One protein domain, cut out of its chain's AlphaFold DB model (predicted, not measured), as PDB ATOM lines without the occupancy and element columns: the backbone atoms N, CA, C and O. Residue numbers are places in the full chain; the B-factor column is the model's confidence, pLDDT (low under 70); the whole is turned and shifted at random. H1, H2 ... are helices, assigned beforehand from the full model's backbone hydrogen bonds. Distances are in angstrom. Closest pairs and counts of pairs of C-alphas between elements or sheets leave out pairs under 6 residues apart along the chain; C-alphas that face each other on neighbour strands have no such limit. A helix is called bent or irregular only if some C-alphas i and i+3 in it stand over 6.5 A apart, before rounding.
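What this domain is: This is residues 3 to 32 and 41 to 75 of the 75 residues of the protein "DUF2970 domain-containing protein" of Pigmentiphaga aceris (UniProt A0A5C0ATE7). One long, straight helix, H3, forms the stem of a flat, open model, and an arm made of two shorter helices, H1 and then H2, reaches sideways from the region of its middle, giving a rough T with no helix touching another. H1 is at the far tip of the arm, and the end of H2 is directed toward the middle of H3. The printed part has 65 residues with three named helices, in the order H1, H2, H3, and no named strand; the class is all helix. It is extended, with a radius of gyration of the C-alphas of 19.6 A, and the C-alphas span 59 by 49 by 11 A along their three main axes.

How they stand to each other: From the first printed residue, H1, residues 3 to 10, is joined to H2, residues 15 to 27, by a tight link of 4 residues. H1 and H2 are nevertheless apart, with no C-alpha of the one within 8 A of the other. H3, residues 44 to 74, is apart from H1 and also apart from H2. Residues 3 to 20 stand free, of which 3 to 10 belong to H1 and 15 to 20 to H2. Residues 41 to 50, of which 44 to 50 belong to H3, and residues 59 to 75, of which 59 to 74 belong to H3, also stand free. In H1, H2 and H3 every O i to N i+4 pair is within hydrogen-bond range.

Where its parts are: H1 runs from Asp 3, whose C-alpha is at (117.630, 68.335, 118.950), to Arg 10, 10.9 A from first to last C-alpha. H2 runs from Phe 15 to Val 27, where C-alpha 27 is at (123.695, 105.168, 129.736), and measures 18.6 A. H3, the longest helix with 31 residues, runs from Pro 44 to Val 74 and measures 45.7 A; its last C-alpha, 74, is at (135.099, 125.584, 110.617). No helix is bent or irregular.

The domain as a whole: The two C-alphas farthest apart are those of Asp 3 and Ser 75, the first and last printed residues, at 61.2 A; Ser 75 is the chain's last residue. Residues 33 to 40 are not printed, and C-alphas 32 and 41 are 17.8 A apart across this cut. The link from H2 to H3 runs across the cut and has 16 residues in the chain, 8 of them not printed. The mean pLDDT of the printed part is 74.3, and 25 residues are under 70: residues 4 to 13, 20, 25 to 32, 41 to 44, 46 and 75. The mean is 65 in H1, 72 in H2 and 84 in H3.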
ATOM      1  N   ASP A   3     118.701  67.390 119.250       70.31
ATOM      2  CA  ASP A   3     117.630  68.335 118.950       70.31
ATOM      3  C   ASP A   3     117.646  69.553 119.889       70.31
ATOM      4  O   ASP A   3     117.401  70.668 119.431       70.31
ATOM      5  N   ASP A   4     118.103  69.386 121.137       65.38
ATOM      6  CA  ASP A   4     118.310  70.484 122.097       65.38
ATOM      7  C   ASP A   4     119.343  71.512 121.598       65.38
ATOM      8  O   ASP A   4     119.180  72.721 121.760       65.38
ATOM      9  N   LEU A   5     120.398  71.053 120.911       68.69
ATOM     10  CA  LEU A   5     121.429  71.936 120.349       68.69
ATOM     11  C   LEU A   5     120.891  72.780 119.181       68.69
ATOM     12  O   LEU A   5     121.300  73.929 118.994       68.69
ATOM     13  N   LYS A   6     119.944  72.230 118.412       64.06
ATOM     14  CA  LYS A   6     119.269  72.924 117.302       64.06
ATOM     15  C   LYS A   6     118.264  73.966 117.792       64.06
ATOM     16  O   LYS A   6     118.036  74.956 117.098       64.06
ATOM     17  N   GLU A   7     117.661  73.762 118.958       65.38
ATOM     18  CA  GLU A   7     116.714  74.710 119.548       65.38
ATOM     19  C   GLU A   7     117.424  75.936 120.139       65.38
ATOM     20  O   GLU A   7     117.001  77.073 119.913       65.38
ATOM     21  N   VAL A   8     118.568  75.727 120.803       63.50
ATOM     22  CA  VAL A   8     119.391  76.819 121.349       63.50
ATOM     23  C   VAL A   8     119.932  77.727 120.239       63.50
ATOM     24  O   VAL A   8     119.910  78.947 120.399       63.50
ATOM     25  N   SER A   9     120.336  77.179 119.083       62.03
ATOM     26  CA  SER A   9     120.823  77.998 117.957       62.03
ATOM     27  C   SER A   9     119.713  78.761 117.220       62.03
ATOM     28  O   SER A   9     119.983  79.761 116.555       62.03
ATOM     29  N   ARG A  10     118.446  78.341 117.372       60.41
ATOM     30  CA  ARG A  10     117.284  79.009 116.766       60.41
ATOM     31  C   ARG A  10     116.812  80.229 117.562       60.41
ATOM     32  O   ARG A  10     116.025  81.021 117.037       60.41
ATOM     33  N   ARG A  11     117.303  80.443 118.793       60.22
ATOM     34  CA  ARG A  11     117.156  81.737 119.477       60.22
ATOM     35  C   ARG A  11     117.989  82.754 118.714       60.22
ATOM     36  O   ARG A  11     119.158  82.969 119.010       60.22
ATOM     37  N   LYS A  12     117.371  83.362 117.702       57.00
ATOM     38  CA  LYS A  12     117.893  84.518 116.985       57.00
ATOM     39  C   LYS A  12     118.209  85.564 118.053       57.00
ATOM     40  O   LYS A  12     117.302  86.224 118.553       57.00
ATOM     41  N   LEU A  13     119.475  85.651 118.456       58.72
ATOM     42  CA  LEU A  13     119.993  86.763 119.236       58.72
ATOM     43  C   LEU A  13     119.615  87.998 118.437       58.72
ATOM     44  O   LEU A  13     120.121  88.222 117.335       58.72
ATOM     45  N   ASN A  14     118.593  88.695 118.917       73.31
ATOM     46  CA  ASN A  14     117.994  89.767 118.160       73.31
ATOM     47  C   ASN A  14     119.054  90.866 118.167       73.31
ATOM     48  O   ASN A  14     119.326  91.448 119.210       73.31
ATOM     49  N   PHE A  15     119.749  91.075 117.050       78.56
ATOM     50  CA  PHE A  15     120.909  91.970 116.984       78.56
ATOM     51  C   PHE A  15     120.581  93.360 117.553       78.56
ATOM     52  O   PHE A  15     121.374  93.956 118.275       78.56
ATOM     53  N   PHE A  16     119.350  93.818 117.325       78.44
ATOM     54  CA  PHE A  16     118.802  95.040 117.902       78.44
ATOM     55  C   PHE A  16     118.642  95.004 119.429       78.44
ATOM     56  O   PHE A  16     118.819  96.029 120.077       78.44
ATOM     57  N   GLN A  17     118.360  93.848 120.029       73.94
ATOM     58  CA  GLN A  17     118.360  93.654 121.481       73.94
ATOM     59  C   GLN A  17     119.782  93.699 122.047       73.94
ATOM     60  O   GLN A  17     119.990  94.319 123.085       73.94
ATOM     61  N   THR A  18     120.763  93.124 121.345       75.44
ATOM     62  CA  THR A  18     122.182  93.253 121.710       75.44
ATOM     63  C   THR A  18     122.637  94.708 121.615       75.44
ATOM     64  O   THR A  18     123.211  95.226 122.564       75.44
ATOM     65  N   MET A  19     122.305  95.408 120.527       81.12
ATOM     66  CA  MET A  19     122.615  96.831 120.356       81.12
ATOM     67  C   MET A  19     121.947  97.686 121.436       81.12
ATOM     68  O   MET A  19     122.591  98.527 122.050       81.12
ATOM     69  N   SER A  20     120.669  97.432 121.728       68.19
ATOM     70  CA  SER A  20     119.931  98.159 122.766       68.19
ATOM     71  C   SER A  20     120.493  97.882 124.160       68.19
ATOM     72  O   SER A  20     120.593  98.802 124.963       68.19
ATOM     73  N   ALA A  21     120.920  96.650 124.447       73.19
ATOM     74  CA  ALA A  21     121.604  96.306 125.694       73.19
ATOM     75  C   ALA A  21     122.965  97.008 125.818       73.19
ATOM     76  O   ALA A  21     123.312  97.491 126.894       73.19
ATOM     77  N   VAL A  22     123.708  97.121 124.715       70.88
ATOM     78  CA  VAL A  22     124.973  97.859 124.667       70.88
ATOM     79  C   VAL A  22     124.723  99.354 124.886       70.88
ATOM     80  O   VAL A  22     125.354  99.955 125.747       70.88
ATOM     81  N   LEU A  23     123.731  99.954 124.230       72.38
ATOM     82  CA  LEU A  23     123.359 101.358 124.444       72.38
ATOM     83  C   LEU A  23     122.897 101.626 125.887       72.38
ATOM     84  O   LEU A  23     123.312 102.609 126.495       72.38
ATOM     85  N   TRP A  24     122.128 100.715 126.489       70.19
ATOM     86  CA  TRP A  24     121.753 100.800 127.906       70.19
ATOM     87  C   TRP A  24     122.946 100.650 128.858       70.19
ATOM     88  O   TRP A  24     122.919 101.207 129.959       70.19
ATOM     89  N   SER A  25     124.006  99.952 128.438       60.75
ATOM     90  CA  SER A  25     125.260  99.872 129.192       60.75
ATOM     91  C   SER A  25     126.071 101.173 129.148       60.75
ATOM     92  O   SER A  25     126.722 101.499 130.134       60.75
ATOM     93  N   PHE A  26     125.957 101.966 128.075       67.81
ATOM     94  CA  PHE A  26     126.584 103.292 127.984       67.81
ATOM     95  C   PHE A  26     125.840 104.371 128.781       67.81
ATOM     96  O   PHE A  26     126.462 105.311 129.265       67.81
ATOM     97  N   VAL A  27     124.523 104.229 128.952       67.50
ATOM     98  CA  VAL A  27     123.695 105.168 129.736       67.50
ATOM     99  C   VAL A  27     123.731 104.858 131.245       67.50
ATOM    100  O   VAL A  27     123.473 105.733 132.066       67.50
ATOM    101  N   GLY A  28     124.074 103.628 131.647       63.53
ATOM    102  CA  GLY A  28     124.280 103.260 133.058       63.53
ATOM    103  C   GLY A  28     123.007 102.942 133.862       63.53
ATOM    104  O   GLY A  28     123.065 102.803 135.083       63.53
ATOM    105  N   LEU A  29     121.849 102.778 133.205       63.47
ATOM    106  CA  LEU A  29     120.534 102.618 133.852       63.47
ATOM    107  C   LEU A  29     120.094 101.162 134.099       63.47
ATOM    108  O   LEU A  29     118.918 100.910 134.358       63.47
ATOM    109  N   ARG A  30     120.996 100.172 134.109       58.31
ATOM    110  CA  ARG A  30     120.632  98.810 134.558       58.31
ATOM    111  C   ARG A  30     120.693  98.698 136.087       58.31
ATOM    112  O   ARG A  30     121.439  97.905 136.646       58.31
ATOM    113  N   ARG A  31     119.901  99.524 136.770       56.75
ATOM    114  CA  ARG A  31     119.796  99.613 138.233       56.75
ATOM    115  C   ARG A  31     118.382  99.205 138.666       56.75
ATOM    116  O   ARG A  31     117.614 100.021 139.155       56.75
ATOM    117  N   GLY A  32     118.037  97.930 138.485       54.81
ATOM    118  CA  GLY A  32     116.697  97.431 138.820       54.81
ATOM    119  C   GLY A  32     116.603  96.013 139.385       54.81
ATOM    120  O   GLY A  32     115.486  95.553 139.571       54.81
ATOM    121  N   ARG A  41     123.090  98.060 154.394       55.62
ATOM    122  CA  ARG A  41     124.505  98.209 154.801       55.62
ATOM    123  C   ARG A  41     125.288  99.320 154.097       55.62
ATOM    124  O   ARG A  41     126.250  99.804 154.688       55.62
ATOM    125  N   LEU A  42     124.906  99.763 152.894       54.56
ATOM    126  CA  LEU A  42     125.540 100.913 152.228       54.56
ATOM    127  C   LEU A  42     124.553 102.065 152.027       54.56
ATOM    128  O   LEU A  42     123.504 101.917 151.407       54.56
ATOM    129  N   ASN A  43     124.931 103.237 152.540       57.66
ATOM    130  CA  ASN A  43     124.095 104.431 152.561       57.66
ATOM    131  C   ASN A  43     123.750 104.872 151.113       57.66
ATOM    132  O   ASN A  43     124.672 105.232 150.364       57.66
ATOM    133  N   PRO A  44     122.462 104.870 150.700       68.00
ATOM    134  CA  PRO A  44     122.007 105.098 149.317       68.00
ATOM    135  C   PRO A  44     122.454 106.438 148.716       68.00
ATOM    136  O   PRO A  44     122.443 106.630 147.503       68.00
ATOM    137  N   VAL A  45     122.921 107.355 149.556       75.88
ATOM    138  CA  VAL A  45     123.529 108.628 149.170       75.88
ATOM    139  C   VAL A  45     124.756 108.448 148.263       75.88
ATOM    140  O   VAL A  45     124.875 109.144 147.256       75.88
ATOM    141  N   HIS A  46     125.641 107.481 148.534       69.94
ATOM    142  CA  HIS A  46     126.858 107.279 147.721       69.94
ATOM    143  C   HIS A  46     126.530 106.856 146.282       69.94
ATOM    144  O   HIS A  46     127.166 107.280 145.320       69.94
ATOM    145  N   VAL A  47     125.483 106.049 146.144       75.12
ATOM    146  CA  VAL A  47     124.930 105.544 144.884       75.12
ATOM    147  C   VAL A  47     124.382 106.685 144.021       75.12
ATOM    148  O   VAL A  47     124.523 106.628 142.794       75.12
ATOM    149  N   VAL A  48     123.797 107.711 144.644       73.75
ATOM    150  CA  VAL A  48     123.295 108.924 143.981       73.75
ATOM    151  C   VAL A  48     124.448 109.840 143.571       73.75
ATOM    152  O   VAL A  48     124.491 110.275 142.423       73.75
ATOM    153  N   ILE A  49     125.421 110.066 144.458       80.38
ATOM    154  CA  ILE A  49     126.599 110.900 144.169       80.38
ATOM    155  C   ILE A  49     127.411 110.313 143.008       80.38
ATOM    156  O   ILE A  49     127.742 111.031 142.068       80.38
ATOM    157  N   ALA A  50     127.675 109.004 143.020       77.50
ATOM    158  CA  ALA A  50     128.398 108.332 141.941       77.50
ATOM    159  C   ALA A  50     127.660 108.427 140.593       77.50
ATOM    160  O   ALA A  50     128.285 108.673 139.564       77.50
ATOM    161  N   GLY A  51     126.327 108.284 140.599       77.38
ATOM    162  CA  GLY A  51     125.504 108.455 139.398       77.38
ATOM    163  C   GLY A  51     125.533 109.888 138.861       77.38
ATOM    164  O   GLY A  51     125.643 110.090 137.653       77.38
ATOM    165  N   LEU A  52     125.503 110.883 139.750       83.50
ATOM    166  CA  LEU A  52     125.569 112.291 139.372       83.50
ATOM    167  C   LEU A  52     126.934 112.656 138.776       83.50
ATOM    168  O   LEU A  52     126.991 113.305 137.735       83.50
ATOM    169  N   ILE A  53     128.028 112.189 139.385       84.94
ATOM    170  CA  ILE A  53     129.385 112.391 138.853       84.94
ATOM    171  C   ILE A  53     129.510 111.750 137.467       84.94
ATOM    172  O   ILE A  53     129.988 112.398 136.538       84.94
ATOM    173  N   ALA A  54     129.035 110.512 137.300       78.75
ATOM    174  CA  ALA A  54     129.066 109.826 136.011       78.75
ATOM    175  C   ALA A  54     128.277 110.586 134.929       78.75
ATOM    176  O   ALA A  54     128.758 110.726 133.806       78.75
ATOM    177  N   ALA A  55     127.109 111.138 135.274       78.69
ATOM    178  CA  ALA A  55     126.310 111.952 134.361       78.69
ATOM    179  C   ALA A  55     127.035 113.244 133.947       78.69
ATOM    180  O   ALA A  55     127.067 113.581 132.765       78.69
ATOM    181  N   VAL A  56     127.662 113.942 134.897       89.69
ATOM    182  CA  VAL A  56     128.440 115.157 134.608       89.69
ATOM    183  C   VAL A  56     129.608 114.841 133.675       89.69
ATOM    184  O   VAL A  56     129.788 115.516 132.663       89.69
ATOM    185  N   VAL A  57     130.371 113.787 133.973       89.50
ATOM    186  CA  VAL A  57     131.494 113.349 133.134       89.50
ATOM    187  C   VAL A  57     131.018 112.998 131.723       89.50
ATOM    188  O   VAL A  57     131.631 113.436 130.751       89.50
ATOM    189  N   PHE A  58     129.901 112.279 131.590       82.69
ATOM    190  CA  PHE A  58     129.331 111.921 130.291       82.69
ATOM    191  C   PHE A  58     128.990 113.152 129.439       82.69
ATOM    192  O   PHE A  58     129.356 113.221 128.264       82.69
ATOM    193  N   VAL A  59     128.351 114.160 130.041       88.50
ATOM    194  CA  VAL A  59     128.014 115.416 129.355       88.50
ATOM    195  C   VAL A  59     129.275 116.160 128.912       88.50
ATOM    196  O   VAL A  59     129.338 116.628 127.776       88.50
ATOM    197  N   LEU A  60     130.301 116.243 129.765       95.31
ATOM    198  CA  LEU A  60     131.564 116.901 129.416       95.31
ATOM    199  C   LEU A  60     132.265 116.220 128.239       95.31
ATOM    200  O   LEU A  60     132.724 116.901 127.323       95.31
ATOM    201  N   VAL A  61     132.309 114.885 128.236       92.19
ATOM    202  CA  VAL A  61     132.878 114.106 127.129       92.19
ATOM    203  C   VAL A  61     132.139 114.405 125.826       92.19
ATOM    204  O   VAL A  61     132.778 114.679 124.811       92.19
ATOM    205  N   LEU A  62     130.804 114.431 125.848       89.88
ATOM    206  CA  LEU A  62     130.015 114.742 124.658       89.88
ATOM    207  C   LEU A  62     130.288 116.164 124.148       89.88
ATOM    208  O   LEU A  62     130.478 116.364 122.951       89.88
ATOM    209  N   LEU A  63     130.368 117.146 125.048       94.44
ATOM    210  CA  LEU A  63     130.690 118.527 124.686       94.44
ATOM    211  C   LEU A  63     132.085 118.657 124.066       94.44
ATOM    212  O   LEU A  63     132.251 119.412 123.109       94.44
ATOM    213  N   LEU A  64     133.077 117.922 124.575       94.31
ATOM    214  CA  LEU A  64     134.418 117.894 123.990       94.31
ATOM    215  C   LEU A  64     134.399 117.323 122.574       94.31
ATOM    216  O   LEU A  64     134.995 117.920 121.678       94.31
ATOM    217  N   ILE A  65     133.672 116.224 122.355       94.31
ATOM    218  CA  ILE A  65     133.506 115.630 121.023       94.31
ATOM    219  C   ILE A  65     132.853 116.639 120.074       94.31
ATOM    220  O   ILE A  65     133.374 116.888 118.989       94.31
ATOM    221  N   VAL A  66     131.753 117.270 120.491       93.19
ATOM    222  CA  VAL A  66     131.052 118.274 119.678       93.19
ATOM    223  C   VAL A  66     131.979 119.432 119.328       93.19
ATOM    224  O   VAL A  66     132.052 119.829 118.169       93.19
ATOM    225  N   ARG A  67     132.731 119.953 120.304       93.31
ATOM    226  CA  ARG A  67     133.682 121.039 120.049       93.31
ATOM    227  C   ARG A  67     134.788 120.631 119.087       93.31
ATOM    228  O   ARG A  67     135.118 121.423 118.212       93.31
ATOM    229  N   ALA A  68     135.327 119.422 119.217       90.56
ATOM    230  CA  ALA A  68     136.345 118.914 118.304       90.56
ATOM    231  C   ALA A  68     135.815 118.832 116.862       90.56
ATOM    232  O   ALA A  68     136.464 119.324 115.941       90.56
ATOM    233  N   VAL A  69     134.604 118.296 116.675       93.62
ATOM    234  CA  VAL A  69     133.964 118.180 115.355       93.62
ATOM    235  C   VAL A  69     133.663 119.555 114.754       93.62
ATOM    236  O   VAL A  69     134.000 119.811 113.601       93.62
ATOM    237  N   VAL A  70     133.079 120.470 115.531       93.69
ATOM    238  CA  VAL A  70     132.773 121.831 115.058       93.69
ATOM    239  C   VAL A  70     134.052 122.587 114.700       93.69
ATOM    240  O   VAL A  70     134.100 123.226 113.653       93.69
ATOM    241  N   SER A  71     135.106 122.468 115.515       87.19
ATOM    242  CA  SER A  71     136.408 123.062 115.202       87.19
ATOM    243  C   SER A  71     136.960 122.522 113.885       87.19
ATOM    244  O   SER A  71     137.428 123.307 113.071       87.19
ATOM    245  N   SER A  72     136.868 121.211 113.641       78.81
ATOM    246  CA  SER A  72     137.333 120.607 112.384       78.81
ATOM    247  C   SER A  72     136.496 120.974 111.155       78.81
ATOM    248  O   SER A  72     136.991 120.847 110.046       78.81
ATOM    249  N   ALA A  73     135.247 121.416 111.337       70.12
ATOM    250  CA  ALA A  73     134.350 121.799 110.243       70.12
ATOM    251  C   ALA A  73     134.424 123.294 109.880       70.12
ATOM    252  O   ALA A  73     134.017 123.680 108.789       70.12
ATOM    253  N   VAL A  74     134.889 124.136 110.809       70.12
ATOM    254  CA  VAL A  74     135.099 125.584 110.617       70.12
ATOM    255  C   VAL A  74     136.529 125.916 110.158       70.12
ATOM    256  O   VAL A  74     136.773 127.038 109.717       70.12
ATOM    257  N   SER A  75     137.453 124.954 110.255       49.00
ATOM    258  CA  SER A  75     138.840 125.055 109.768       49.00
ATOM    259  C   SER A  75     138.946 124.617 108.312       49.00
ATOM    260  O   SER A  75     139.744 125.238 107.579       49.00
TER     261      SER A  75